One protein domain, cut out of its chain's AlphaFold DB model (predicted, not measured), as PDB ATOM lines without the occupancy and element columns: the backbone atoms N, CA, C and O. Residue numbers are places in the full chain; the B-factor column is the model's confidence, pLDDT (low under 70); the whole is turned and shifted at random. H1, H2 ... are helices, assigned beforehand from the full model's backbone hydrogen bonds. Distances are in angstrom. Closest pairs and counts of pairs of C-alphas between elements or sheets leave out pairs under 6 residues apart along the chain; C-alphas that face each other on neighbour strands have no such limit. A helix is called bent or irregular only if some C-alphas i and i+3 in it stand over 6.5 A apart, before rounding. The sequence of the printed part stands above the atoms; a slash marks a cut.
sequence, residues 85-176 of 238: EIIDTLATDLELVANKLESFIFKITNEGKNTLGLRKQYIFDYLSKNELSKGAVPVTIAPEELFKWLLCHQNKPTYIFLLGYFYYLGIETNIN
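This is residues 85 to 176 of the 238 residues of an uncharacterized protein of Rhizophagus irregularis (strain DAOM 181602 / DAOM 197198 / MUCL 43194) (UniProt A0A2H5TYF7). The long helix H1 and the shorter H2 fold back on each other as a splayed helical hairpin, and H3 and H4 pack crosswise over one side of it, H3 crossing H1 and H4 reaching from H1 to the beginning of H2. H1 makes the longest axis, and the link of residues 130 to 142 loops out toward the end where H1 begins. The printed part has 92 residues with four named helices in the order H1, H2, H3, H4 and no named strand; the class is all helix. The whole is compact, with a radius of gyration of the C-alphas of 13.1 A, yet elongated, spanning 40 by 24 by 21 A.

H1, residues 85 to 110, touches H2, residues 116 to 129, with its residues 101 to 108 alone. The closest C-alphas of this helical hairpin, those of Leu 101 and Tyr 126, are 7.8 A apart. The two run opposite ways at a steep tilt of 38 degrees, only just past shallow. H3, residues 143 to 152, only just touches H1, with 3 pairs of C-alphas within 8 A, and H1 touches it with residues 94 to 98 alone; the closest C-alphas are those of Leu 94 and Leu 146, 6.8 A apart. H3 is about perpendicular to H1, at 76 degrees. H2 and H3 are close but not clearly touching, the C-alphas of Leu 127 and Pro 143 being closest at 6.9 A. H4, residues 157 to 169, touches H1 with residues 158 to 162 alone, and H1 touches H4 with residues 98 to 102 alone; the closest C-alphas, those of Glu 102 and Thr 158, are 6.8 A apart. H1 and H4 run the same way at a steep tilt of 65 degrees. H3 and H4 touch, closest at the C-alphas of Leu 150 and Tyr 159, 5.9 A, and run opposite ways at a steep tilt of 49 degrees. H4 touches H2 with residue 169 alone: the C-alphas of Lys 120 and Leu 169 are closest, at 6.0 A. Helix packing is mostly crossed, with no touching pair at a shallow tilt. Every O i to N i+4 pair is within hydrogen-bond range in H1, H2 and H4, and 5 of 6 are in H3.

H1 begins at C-alpha 85, (94.642, 37.338, 65.012), and measures 38.2 A from first to last C-alpha. H2 measures 20.3 A and H4 18.4 A. H3 begins at C-alpha 143, (81.344, 29.990, 82.353). H4 ends at C-alpha 169, (80.094, 29.357, 94.387).

The two C-alphas farthest apart, those of Glu 85 and Gly 112, are 41.3 A apart. The printed part has no cut. The links H1 to H2 and H3 to H4 are tight, and H2 to H3 is long. The mean pLDDT of the printed part is 78.3; residues 85 to 91, 112 to 114 and 130 to 140 are under 70.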
ATOM      1  N   GLU A  85      95.476  36.146  64.844       64.12
ATOM      2  CA  GLU A  85      94.642  37.338  65.012       64.12
ATOM      3  C   GLU A  85      93.325  37.015  65.740       64.12
ATOM      4  O   GLU A  85      92.905  37.747  66.636       64.12
ATOM      5  N   ILE A  86      92.711  35.870  65.423       64.88
ATOM      6  CA  ILE A  86      91.478  35.396  66.070       64.88
ATOM      7  C   ILE A  86      91.756  35.009  67.530       64.88
ATOM      8  O   ILE A  86      90.997  35.378  68.425       64.88
ATOM      9  N   ILE A  87      92.860  34.298  67.776       64.75
ATOM     10  CA  ILE A  87      93.315  33.887  69.113       64.75
ATOM     11  C   ILE A  87      93.575  35.111  69.998       64.75
ATOM     12  O   ILE A  87      93.108  35.154  71.135       64.75
ATOM     13  N   ASP A  88      94.291  36.113  69.482       66.56
ATOM     14  CA  ASP A  88      94.630  37.321  70.237       66.56
ATOM     15  C   ASP A  88      93.380  38.178  70.509       66.56
ATOM     16  O   ASP A  88      93.225  38.718  71.609       66.56
ATOM     17  N   THR A  89      92.438  38.233  69.560       66.56
ATOM     18  CA  THR A  89      91.137  38.897  69.751       66.56
ATOM     19  C   THR A  89      90.334  38.222  70.866       66.56
ATOM     20  O   THR A  89      89.917  38.887  71.813       66.56
ATOM     21  N   LEU A  90      90.198  36.893  70.829       67.69
ATOM     22  CA  LEU A  90      89.440  36.135  71.830       67.69
ATOM     23  C   LEU A  90      90.089  36.181  73.227       67.69
ATOM     24  O   LEU A  90      89.391  36.278  74.237       67.69
ATOM     25  N   ALA A  91      91.421  36.156  73.308       68.19
ATOM     26  CA  ALA A  91      92.140  36.326  74.570       68.19
ATOM     27  C   ALA A  91      91.900  37.717  75.183       68.19
ATOM     28  O   ALA A  91      91.677  37.835  76.390       68.19
ATOM     29  N   THR A  92      91.885  38.759  74.345       70.94
ATOM     30  CA  THR A  92      91.580  40.136  74.762       70.94
ATOM     31  C   THR A  92      90.139  40.259  75.275       70.94
ATOM     32  O   THR A  92      89.882  40.924  76.281       70.94
ATOM     33  N   ASP A  93      89.203  39.571  74.625       75.44
ATOM     34  CA  ASP A  93      87.791  39.524  75.001       75.44
ATOM     35  C   ASP A  93      87.559  38.836  76.361       75.44
ATOM     36  O   ASP A  93      86.827  39.360  77.211       75.44
ATOM     37  N   LEU A  94      88.238  37.713  76.623       80.38
ATOM     38  CA  LEU A  94      88.193  37.011  77.915       80.38
ATOM     39  C   LEU A  94      88.785  37.850  79.053       80.38
ATOM     40  O   LEU A  94      88.202  37.920  80.140       80.38
ATOM     41  N   GLU A  95      89.898  38.541  78.799       83.12
ATOM     42  CA  GLU A  95      90.486  39.479  79.756       83.12
ATOM     43  C   GLU A  95      89.510  40.616  80.101       83.12
ATOM     44  O   GLU A  95      89.317  40.945  81.279       83.12
ATOM     45  N   LEU A  96      88.861  41.200  79.091       82.75
ATOM     46  CA  LEU A  96      87.881  42.263  79.291       82.75
ATOM     47  C   LEU A  96      86.691  41.779  80.127       82.75
ATOM     48  O   LEU A  96      86.235  42.498  81.022       82.75
ATOM     49  N   VAL A  97      86.195  40.568  79.865       85.19
ATOM     50  CA  VAL A  97      85.093  39.972  80.635       85.19
ATOM     51  C   VAL A  97      85.496  39.691  82.067       85.19
ATOM     52  O   VAL A  97      84.730  40.043  82.963       85.19
ATOM     53  N   ALA A  98      86.688  39.151  82.315       87.69
ATOM     54  CA  ALA A  98      87.185  38.931  83.669       87.69
ATOM     55  C   ALA A  98      87.204  40.243  84.479       87.69
ATOM     56  O   ALA A  98      86.630  40.315  85.568       87.69
ATOM     57  N   ASN A  99      87.765  41.317  83.919       85.94
ATOM     58  CA  ASN A  99      87.855  42.614  84.603       85.94
ATOM     59  C   ASN A  99      86.469  43.226  84.888       85.94
ATOM     60  O   ASN A  99      86.204  43.753  85.975       85.94
ATOM     61  N   LYS A 100      85.545  43.151  83.922       88.44
ATOM     62  CA  LYS A 100      84.180  43.655  84.125       88.44
ATOM     63  C   LYS A 100      83.384  42.784  85.105       88.44
ATOM     64  O   LYS A 100      82.587  43.320  85.879       88.44
ATOM     65  N   LEU A 101      83.614  41.471  85.109       90.31
ATOM     66  CA  LEU A 101      82.977  40.530  86.028       90.31
ATOM     67  C   LEU A 101      83.386  40.796  87.480       90.31
ATOM     68  O   LEU A 101      82.527  40.801  88.356       90.31
ATOM     69  N   GLU A 102      84.664  41.079  87.736       90.31
ATOM     70  CA  GLU A 102      85.142  41.502  89.058       90.31
ATOM     71  C   GLU A 102      84.370  42.734  89.554       90.31
ATOM     72  O   GLU A 102      83.788  42.720  90.641       90.31
ATOM     73  N   SER A 103      84.279  43.767  88.714       86.44
ATOM     74  CA  SER A 103      83.533  44.991  89.033       86.44
ATOM     75  C   SER A 103      82.058  44.704  89.340       86.44
ATOM     76  O   SER A 103      81.478  45.257  90.279       86.44
ATOM     77  N   PHE A 104      81.439  43.805  88.572       88.81
ATOM     78  CA  PHE A 104      80.065  43.369  88.798       88.81
ATOM     79  C   PHE A 104      79.899  42.615  90.128       88.81
ATOM     80  O   PHE A 104      78.959  42.902  90.869       88.81
ATOM     81  N   ILE A 105      80.823  41.709  90.472       89.38
ATOM     82  CA  ILE A 105      80.825  40.969  91.747       89.38
ATOM     83  C   ILE A 105      80.892  41.929  92.937       89.38
ATOM     84  O   ILE A 105      80.125  41.777  93.895       89.38
ATOM     85  N   PHE A 106      81.762  42.941  92.879       85.50
ATOM     86  CA  PHE A 106      81.841  43.966  93.922       85.50
ATOM     87  C   PHE A 106      80.523  44.726  94.067       85.50
ATOM     88  O   PHE A 106      80.022  44.885  95.181       85.50
ATOM     89  N   LYS A 107      79.916  45.129  92.945       85.38
ATOM     90  CA  LYS A 107      78.621  45.817  92.938       85.38
ATOM     91  C   LYS A 107      77.530  44.988  93.624       85.38
ATOM     92  O   LYS A 107      76.919  45.470  94.574       85.38
ATOM     93  N   ILE A 108      77.309  43.741  93.201       83.19
ATOM     94  CA  ILE A 108      76.241  42.902  93.781       83.19
ATOM     95  C   ILE A 108      76.505  42.545  95.250       83.19
ATOM     96  O   ILE A 108      75.560  42.365  96.017       83.19
ATOM     97  N   THR A 109      77.775  42.469  95.659       78.75
ATOM     98  CA  THR A 109      78.160  42.229  97.059       78.75
ATOM     99  C   THR A 109      77.809  43.429  97.935       78.75
ATOM    100  O   THR A 109      77.234  43.252  99.009       78.75
ATOM    101  N   ASN A 110      78.080  44.646  97.458       73.56
ATOM    102  CA  ASN A 110      77.744  45.886  98.163       73.56
ATOM    103  C   ASN A 110      76.229  46.132  98.242       73.56
ATOM    104  O   ASN A 110      75.753  46.736  99.197       73.56
ATOM    105  N   GLU A 111      75.459  45.622  97.281       80.31
ATOM    106  CA  GLU A 111      73.990  45.669  97.285       80.31
ATOM    107  C   GLU A 111      73.340  44.691  98.290       80.31
ATOM    108  O   GLU A 111      72.116  44.610  98.363       80.31
ATOM    109  N   GLY A 112      74.123  43.923  99.062       66.69
ATOM    110  CA  GLY A 112      73.603  43.013 100.089       66.69
ATOM    111  C   GLY A 112      72.936  41.743  99.540       66.69
ATOM    112  O   GLY A 112      72.253  41.027 100.277       66.69
ATOM    113  N   LYS A 113      73.140  41.424  98.256       66.81
ATOM    114  CA  LYS A 113      72.622  40.216  97.592       66.81
ATOM    115  C   LYS A 113      73.455  38.988  97.992       66.81
ATOM    116  O   LYS A 113      74.325  38.519  97.256       66.81
ATOM    117  N   ASN A 114      73.242  38.497  99.215       61.88
ATOM    118  CA  ASN A 114      74.223  37.666  99.930       61.88
ATOM    119  C   ASN A 114      73.988  36.151  99.886       61.88
ATOM    120  O   ASN A 114      74.857  35.398 100.322       61.88
ATOM    121  N   THR A 115      72.865  35.676  99.345       72.44
ATOM    122  CA  THR A 115      72.598  34.231  99.281       72.44
ATOM    123  C   THR A 115      73.411  33.573  98.165       72.44
ATOM    124  O   THR A 115      73.405  34.037  97.023       72.44
ATOM    125  N   LEU A 116      74.080  32.460  98.482       71.50
ATOM    126  CA  LEU A 116      74.981  31.729  97.581       71.50
ATOM    127  C   LEU A 116      74.341  31.403  96.217       71.50
ATOM    128  O   LEU A 116      74.932  31.682  95.174       71.50
ATOM    129  N   GLY A 117      73.111  30.876  96.227       75.06
ATOM    130  CA  GLY A 117      72.375  30.520  95.008       75.06
ATOM    131  C   GLY A 117      72.062  31.721  94.109       75.06
ATOM    132  O   GLY A 117      72.211  31.627  92.894       75.06
ATOM    133  N   LEU A 118      71.725  32.872  94.701       82.94
ATOM    134  CA  LEU A 118      71.462  34.108  93.955       82.94
ATOM    135  C   LEU A 118      72.739  34.658  93.321       82.94
ATOM    136  O   LEU A 118      72.726  35.060  92.163       82.94
ATOM    137  N   ARG A 119      73.863  34.634  94.049       83.19
ATOM    138  CA  ARG A 119      75.162  35.059  93.507       83.19
ATOM    139  C   ARG A 119      75.568  34.206  92.322       83.19
ATOM    140  O   ARG A 119      75.933  34.770  91.301       83.19
ATOM    141  N   LYS A 120      75.444  32.879  92.428       88.88
ATOM    142  CA  LYS A 120      75.691  31.972  91.302       88.88
ATOM    143  C   LYS A 120      74.832  32.372  90.100       88.88
ATOM    144  O   LYS A 120      75.390  32.644  89.045       88.88
ATOM    145  N   GLN A 121      73.520  32.522  90.284       88.50
ATOM    146  CA  GLN A 121      72.609  32.937  89.214       88.50
ATOM    147  C   GLN A 121      73.003  34.280  88.578       88.50
ATOM    148  O   GLN A 121      73.047  34.373  87.358       88.50
ATOM    149  N   TYR A 122      73.374  35.293  89.366       88.25
ATOM    150  CA  TYR A 122      73.806  36.584  88.824       88.25
ATOM    151  C   TYR A 122      75.049  36.485  87.939       88.25
ATOM    152  O   TYR A 122      75.147  37.231  86.971       88.25
ATOM    153  N   ILE A 123      75.984  35.583  88.244       89.00
ATOM    154  CA  ILE A 123      77.166  35.365  87.401       89.00
ATOM    155  C   ILE A 123      76.774  34.710  86.074       89.00
ATOM    156  O   ILE A 123      77.212  35.179  85.026       89.00
ATOM    157  N   PHE A 124      75.906  33.694  86.090       87.88
ATOM    158  CA  PHE A 124      75.387  33.082  84.857       87.88
ATOM    159  C   PHE A 124      74.595  34.087  84.008       87.88
ATOM    160  O   PHE A 124      74.814  34.193  82.801       87.88
ATOM    161  N   ASP A 125      73.724  34.879  84.633       86.69
ATOM    162  CA  ASP A 125      72.956  35.930  83.961       86.69
ATOM    163  C   ASP A 125      73.871  37.006  83.368       86.69
ATOM    164  O   ASP A 125      73.600  37.540  82.295       86.69
ATOM    165  N   TYR A 126      74.957  37.343  84.062       86.25
ATOM    166  CA  TYR A 126      75.937  38.301  83.574       86.25
ATOM    167  C   TYR A 126      76.683  37.751  82.355       86.25
ATOM    168  O   TYR A 126      76.742  38.417  81.325       86.25
ATOM    169  N   LEU A 127      77.223  36.535  82.438       84.38
ATOM    170  CA  LEU A 127      77.993  35.928  81.349       84.38
ATOM    171  C   LEU A 127      77.133  35.650  80.107       84.38
ATOM    172  O   LEU A 127      77.590  35.871  78.993       84.38
ATOM    173  N   SER A 128      75.865  35.272  80.291       79.00
ATOM    174  CA  SER A 128      74.927  35.060  79.179       79.00
ATOM    175  C   SER A 128      74.497  36.349  78.469       79.00
ATOM    176  O   SER A 128      74.200  36.307  77.279       79.00
ATOM    177  N   LYS A 129      74.466  37.493  79.169       71.38
ATOM    178  CA  LYS A 129      74.035  38.792  78.614       71.38
ATOM    179  C   LYS A 129      75.171  39.662  78.082       71.38
ATOM    180  O   LYS A 129      74.893  40.639  77.389       71.38
ATOM    181  N   ASN A 130      76.428  39.376  78.428       62.22
ATOM    182  CA  ASN A 130      77.558  40.118  77.872       62.22
ATOM    183  C   ASN A 130      77.845  39.631  76.452       62.22
ATOM    184  O   ASN A 130      78.733  38.818  76.226       62.22
ATOM    185  N   GLU A 131      77.107  40.170  75.489       54.88
ATOM    186  CA  GLU A 131      77.552  40.176  74.103       54.88
ATOM    187  C   GLU A 131      78.741  41.141  74.003       54.88
ATOM    188  O   GLU A 131      78.591  42.363  74.089       54.88
ATOM    189  N   LEU A 132      79.957  40.609  73.883       53.22
ATOM    190  CA  LEU A 132      81.096  41.434  73.507       53.22
ATOM    191  C   LEU A 132      80.947  41.811  72.033       53.22
ATOM    192  O   LEU A 132      80.933  40.948  71.159       53.22
ATOM    193  N   SER A 133      80.814  43.109  71.760       45.84
ATOM    194  CA  SER A 133      80.718  43.647  70.407       45.84
ATOM    195  C   SER A 133      81.936  44.505  70.068       45.84
ATOM    196  O   SER A 133      82.018  45.689  70.387       45.84
ATOM    197  N   LYS A 134      82.876  43.892  69.346       43.91
ATOM    198  CA  LYS A 134      83.669  44.548  68.294       43.91
ATOM    199  C   LYS A 134      83.872  43.576  67.123       43.91
ATOM    200  O   LYS A 134      84.985  43.315  66.694       43.91
ATOM    201  N   GLY A 135      82.779  43.015  66.613       42.56
ATOM    202  CA  GLY A 135      82.792  42.108  65.465       42.56
ATOM    203  C   GLY A 135      81.428  41.457  65.271       42.56
ATOM    204  O   GLY A 135      80.685  41.305  66.233       42.56
ATOM    205  N   ALA A 136      81.075  41.115  64.032       41.22
ATOM    206  CA  ALA A 136      79.732  40.705  63.595       41.22
ATOM    207  C   ALA A 136      79.218  39.349  64.144       41.22
ATOM    208  O   ALA A 136      78.278  38.784  63.589       41.22
ATOM    209  N   VAL A 137      79.811  38.819  65.216       46.25
ATOM    210  CA  VAL A 137      79.402  37.569  65.866       46.25
ATOM    211  C   VAL A 137      79.347  37.809  67.377       46.25
ATOM    212  O   VAL A 137      80.397  38.036  67.977       46.25
ATOM    213  N   PRO A 138      78.163  37.764  68.014       47.06
ATOM    214  CA  PRO A 138      78.065  37.787  69.465       47.06
ATOM    215  C   PRO A 138      78.770  36.546  70.017       47.06
ATOM    216  O   PRO A 138      78.330  35.417  69.793       47.06
ATOM    217  N   VAL A 139      79.884  36.742  70.718       54.44
ATOM    218  CA  VAL A 139      80.550  35.654  71.436       54.44
ATOM    219  C   VAL A 139      79.986  35.630  72.850       54.44
ATOM    220  O   VAL A 139      80.377  36.419  73.707       54.44
ATOM    221  N   THR A 140      79.026  34.740  73.092       60.19
ATOM    222  CA  THR A 140      78.615  34.385  74.452       60.19
ATOM    223  C   THR A 140      79.724  33.539  75.068       60.19
ATOM    224  O   THR A 140      79.936  32.408  74.633       60.19
ATOM    225  N   ILE A 141      80.437  34.078  76.059       70.75
ATOM    226  CA  ILE A 141      81.475  33.332  76.782       70.75
ATOM    227  C   ILE A 141      80.798  32.399  77.782       70.75
ATOM    228  O   ILE A 141      80.100  32.846  78.699       70.75
ATOM    229  N   ALA A 142      81.016  31.096  77.618       79.44
ATOM    230  CA  ALA A 142      80.511  30.119  78.569       79.44
ATOM    231  C   ALA A 142      81.292  30.221  79.899       79.44
ATOM    232  O   ALA A 142      82.507  30.436  79.887       79.44
ATOM    233  N   PRO A 143      80.647  30.023  81.065       83.69
ATOM    234  CA  PRO A 143      81.344  29.990  82.353       83.69
ATOM    235  C   PRO A 143      82.487  28.966  82.391       83.69
ATOM    236  O   PRO A 143      83.517  29.235  83.004       83.69
ATOM    237  N   GLU A 144      82.331  27.843  81.685       80.94
ATOM    238  CA  GLU A 144      83.366  26.823  81.486       80.94
ATOM    239  C   GLU A 144      84.612  27.371  80.783       80.94
ATOM    240  O   GLU A 144      85.733  27.123  81.229       80.94
ATOM    241  N   GLU A 145      84.436  28.146  79.712       78.62
ATOM    242  CA  GLU A 145      85.544  28.749  78.967       78.62
ATOM    243  C   GLU A 145      86.301  29.740  79.852       78.62
ATOM    244  O   GLU A 145      87.521  29.649  79.989       78.62
ATOM    245  N   LEU A 146      85.577  30.633  80.534       85.81
ATOM    246  CA  LEU A 146      86.189  31.590  81.451       85.81
ATOM    247  C   LEU A 146      86.908  30.881  82.606       85.81
ATOM    248  O   LEU A 146      88.028  31.254  82.948       85.81
ATOM    249  N   PHE A 147      86.312  29.837  83.186       86.88
ATOM    250  CA  PHE A 147      86.932  29.072  84.267       86.88
ATOM    251  C   PHE A 147      88.234  28.395  83.821       86.88
ATOM    252  O   PHE A 147      89.261  28.548  84.484       86.88
ATOM    253  N   LYS A 148      88.232  27.711  82.668       83.94
ATOM    254  CA  LYS A 148      89.440  27.095  82.087       83.94
ATOM    255  C   LYS A 148      90.518  28.128  81.781       83.94
ATOM    256  O   LYS A 148      91.696  27.891  82.044       83.94
ATOM    257  N   TRP A 149      90.122  29.286  81.260       84.50
ATOM    258  CA  TRP A 149      91.044  30.384  81.006       84.50
ATOM    259  C   TRP A 149      91.681  30.896  82.304       84.50
ATOM    260  O   TRP A 149      92.905  30.994  82.377       84.50
ATOM    261  N   LEU A 150      90.885  31.142  83.353       86.62
ATOM    262  CA  LEU A 150      91.365  31.611  84.659       86.62
ATOM    263  C   LEU A 150      92.358  30.639  85.307       86.62
ATOM    264  O   LEU A 150      93.339  31.088  85.900       86.62
ATOM    265  N   LEU A 151      92.153  29.323  85.162       83.25
ATOM    266  CA  LEU A 151      93.103  28.311  85.643       83.25
ATOM    267  C   LEU A 151      94.504  28.511  85.049       83.25
ATOM    268  O   LEU A 151      95.491  28.325  85.760       83.25
ATOM    269  N   CYS A 152      94.581  28.949  83.791       78.69
ATOM    270  CA  CYS A 152      95.834  29.171  83.067       78.69
ATOM    271  C   CYS A 152      96.399  30.597  83.246       78.69
ATOM    272  O   CYS A 152      97.561  30.840  82.934       78.69
ATOM    273  N   HIS A 153      95.607  31.543  83.766       76.88
ATOM    274  CA  HIS A 153      95.955  32.967  83.856       76.88
ATOM    275  C   HIS A 153      95.961  33.454  85.310       76.88
ATOM    276  O   HIS A 153      95.194  34.324  85.700       76.88
ATOM    277  N   GLN A 154      96.858  32.924  86.143       79.56
ATOM    278  CA  GLN A 154      96.968  33.296  87.566       79.56
ATOM    279  C   GLN A 154      98.043  34.367  87.828       79.56
ATOM    280  O   GLN A 154      98.665  34.412  88.887       79.56
ATOM    281  N   ASN A 155      98.306  35.231  86.848       79.81
ATOM    282  CA  ASN A 155      99.333  36.273  86.934       79.81
ATOM    283  C   ASN A 155      98.805  37.615  87.468       79.81
ATOM    284  O   ASN A 155      99.603  38.455  87.889       79.81
ATOM    285  N   LYS A 156      97.483  37.824  87.475       83.00
ATOM    286  CA  LYS A 156      96.851  39.038  88.006       83.00
ATOM    287  C   LYS A 156      96.009  38.725  89.241       83.00
ATOM    288  O   LYS A 156      95.301  37.714  89.245       83.00
ATOM    289  N   PRO A 157      96.005  39.613  90.256       84.12
ATOM    290  CA  PRO A 157      95.143  39.461  91.422       84.12
ATOM    291  C   PRO A 157      93.675  39.242  91.034       84.12
ATOM    292  O   PRO A 157      93.072  38.301  91.541       84.12
ATOM    293  N   THR A 158      93.126  40.024  90.099       87.06
ATOM    294  CA  THR A 158      91.740  39.887  89.615       87.06
ATOM    295  C   THR A 158      91.394  38.451  89.214       87.06
ATOM    296  O   THR A 158      90.383  37.907  89.648       87.06
ATOM    297  N   TYR A 159      92.256  37.787  88.443       90.25
ATOM    298  CA  TYR A 159      91.985  36.439  87.937       90.25
ATOM    299  C   TYR A 159      92.017  35.391  89.051       90.25
ATOM    300  O   TYR A 159      91.158  34.515  89.122       90.25
ATOM    301  N   ILE A 160      92.955  35.541  89.985       87.94
ATOM    302  CA  ILE A 160      93.067  34.692  91.175       87.94
ATOM    303  C   ILE A 160      91.836  34.858  92.072       87.94
ATOM    304  O   ILE A 160      91.293  33.875  92.573       87.94
ATOM    305  N   PHE A 161      91.368  36.096  92.250       91.19
ATOM    306  CA  PHE A 161      90.142  36.381  92.988       91.19
ATOM    307  C   PHE A 161      88.930  35.712  92.337       91.19
ATOM    308  O   PHE A 161      88.190  35.008  93.024       91.19
ATOM    309  N   LEU A 162      88.752  35.870  91.020       93.00
ATOM    310  CA  LEU A 162      87.647  35.249  90.288       93.00
ATOM    311  C   LEU A 162      87.688  33.724  90.391       93.00
ATOM    312  O   LEU A 162      86.659  33.109  90.656       93.00
ATOM    313  N   LEU A 163      88.869  33.114  90.272       92.06
ATOM    314  CA  LEU A 163      89.033  31.671  90.427       92.06
ATOM    315  C   LEU A 163      88.637  31.209  91.840       92.06
ATOM    316  O   LEU A 163      87.859  30.265  91.997       92.06
ATOM    317  N   GLY A 164      89.083  31.924  92.878       90.94
ATOM    318  CA  GLY A 164      88.662  31.683  94.260       90.94
ATOM    319  C   GLY A 164      87.153  31.853  94.473       90.94
ATOM    320  O   GLY A 164      86.541  31.093  95.230       90.94
ATOM    321  N   TYR A 165      86.538  32.805  93.772       91.81
ATOM    322  CA  TYR A 165      85.100  33.057  93.804       91.81
ATOM    323  C   TYR A 165      84.297  31.953  93.094       91.81
ATOM    324  O   TYR A 165      83.238  31.551  93.577       91.81
ATOM    325  N   PHE A 166      84.814  31.382  92.003       93.12
ATOM    326  CA  PHE A 166      84.183  30.254  91.306       93.12
ATOM    327  C   PHE A 166      84.189  28.994  92.178       93.12
ATOM    328  O   PHE A 166      83.155  28.335  92.297       93.12
ATOM    329  N   TYR A 167      85.290  28.714  92.885       92.31
ATOM    330  CA  TYR A 167      85.341  27.635  93.880       92.31
ATOM    331  C   TYR A 167      84.398  27.865  95.067       92.31
ATOM    332  O   TYR A 167      83.813  26.908  95.574       92.31
ATOM    333  N   TYR A 168      84.222  29.116  95.502       90.81
ATOM    334  CA  TYR A 168      83.270  29.466  96.560       90.81
ATOM    335  C   TYR A 168      81.820  29.177  96.152       90.81
ATOM    336  O   TYR A 168      81.051  28.634  96.943       90.81
ATOM    337  N   LEU A 169      81.451  29.528  94.916       89.69
ATOM    338  CA  LEU A 169      80.094  29.357  94.387       89.69
ATOM    339  C   LEU A 169      79.831  27.964  93.789       89.69
ATOM    340  O   LEU A 169      78.676  27.628  93.527       89.69
ATOM    341  N   GLY A 170      80.874  27.168  93.544       88.69
ATOM    342  CA  GLY A 170      80.768  25.913  92.803       88.69
ATOM    343  C   GLY A 170      80.321  26.138  91.354       88.69
ATOM    344  O   GLY A 170      79.342  25.540  90.901       88.69
ATOM    345  N   ILE A 171      80.951  27.086  90.655       88.25
ATOM    346  CA  ILE A 171      80.742  27.337  89.219       88.25
ATOM    347  C   ILE A 171      81.737  26.470  88.451       88.25
ATOM    348  O   ILE A 171      82.932  26.610  88.675       88.25
ATOM    349  N   GLU A 172      81.247  25.565  87.596       88.50
ATOM    350  CA  GLU A 172      82.061  24.585  86.840       88.50
ATOM    351  C   GLU A 172      82.894  23.619  87.710       88.50
ATOM    352  O   GLU A 172      83.726  22.859  87.227       88.50
ATOM    353  N   THR A 173      82.648  23.618  89.020       82.38
ATOM    354  CA  THR A 173      83.276  22.746  90.016       82.38
ATOM    355  C   THR A 173      82.303  22.504  91.164       82.38
ATOM    356  O   THR A 173      81.358  23.262  91.382       82.38
ATOM    357  N   ASN A 174      82.577  21.486  91.976       86.69
ATOM    358  CA  ASN A 174      81.983  21.391  93.304       86.69
ATOM    359  C   ASN A 174      82.452  22.557  94.186       86.69
ATOM    360  O   ASN A 174      83.589  23.025  94.054       86.69
ATOM    361  N   ILE A 175      81.582  22.994  95.106       88.94
ATOM    362  CA  ILE A 175      81.925  24.001  96.119       88.94
ATOM    363  C   ILE A 175      83.170  23.526  96.875       88.94
ATOM    364  O   ILE A 175      83.202  22.419  97.412       88.94
ATOM    365  N   ASN A 176      84.198  24.371  96.919       89.75
ATOM    366  CA  ASN A 176      85.470  24.055  97.554       89.75
ATOM    367  C   ASN A 176      85.972  25.247  98.377       89.75
ATOM    368  O   ASN A 176      86.701  26.115  97.892       89.75
TER     369      ASN A 176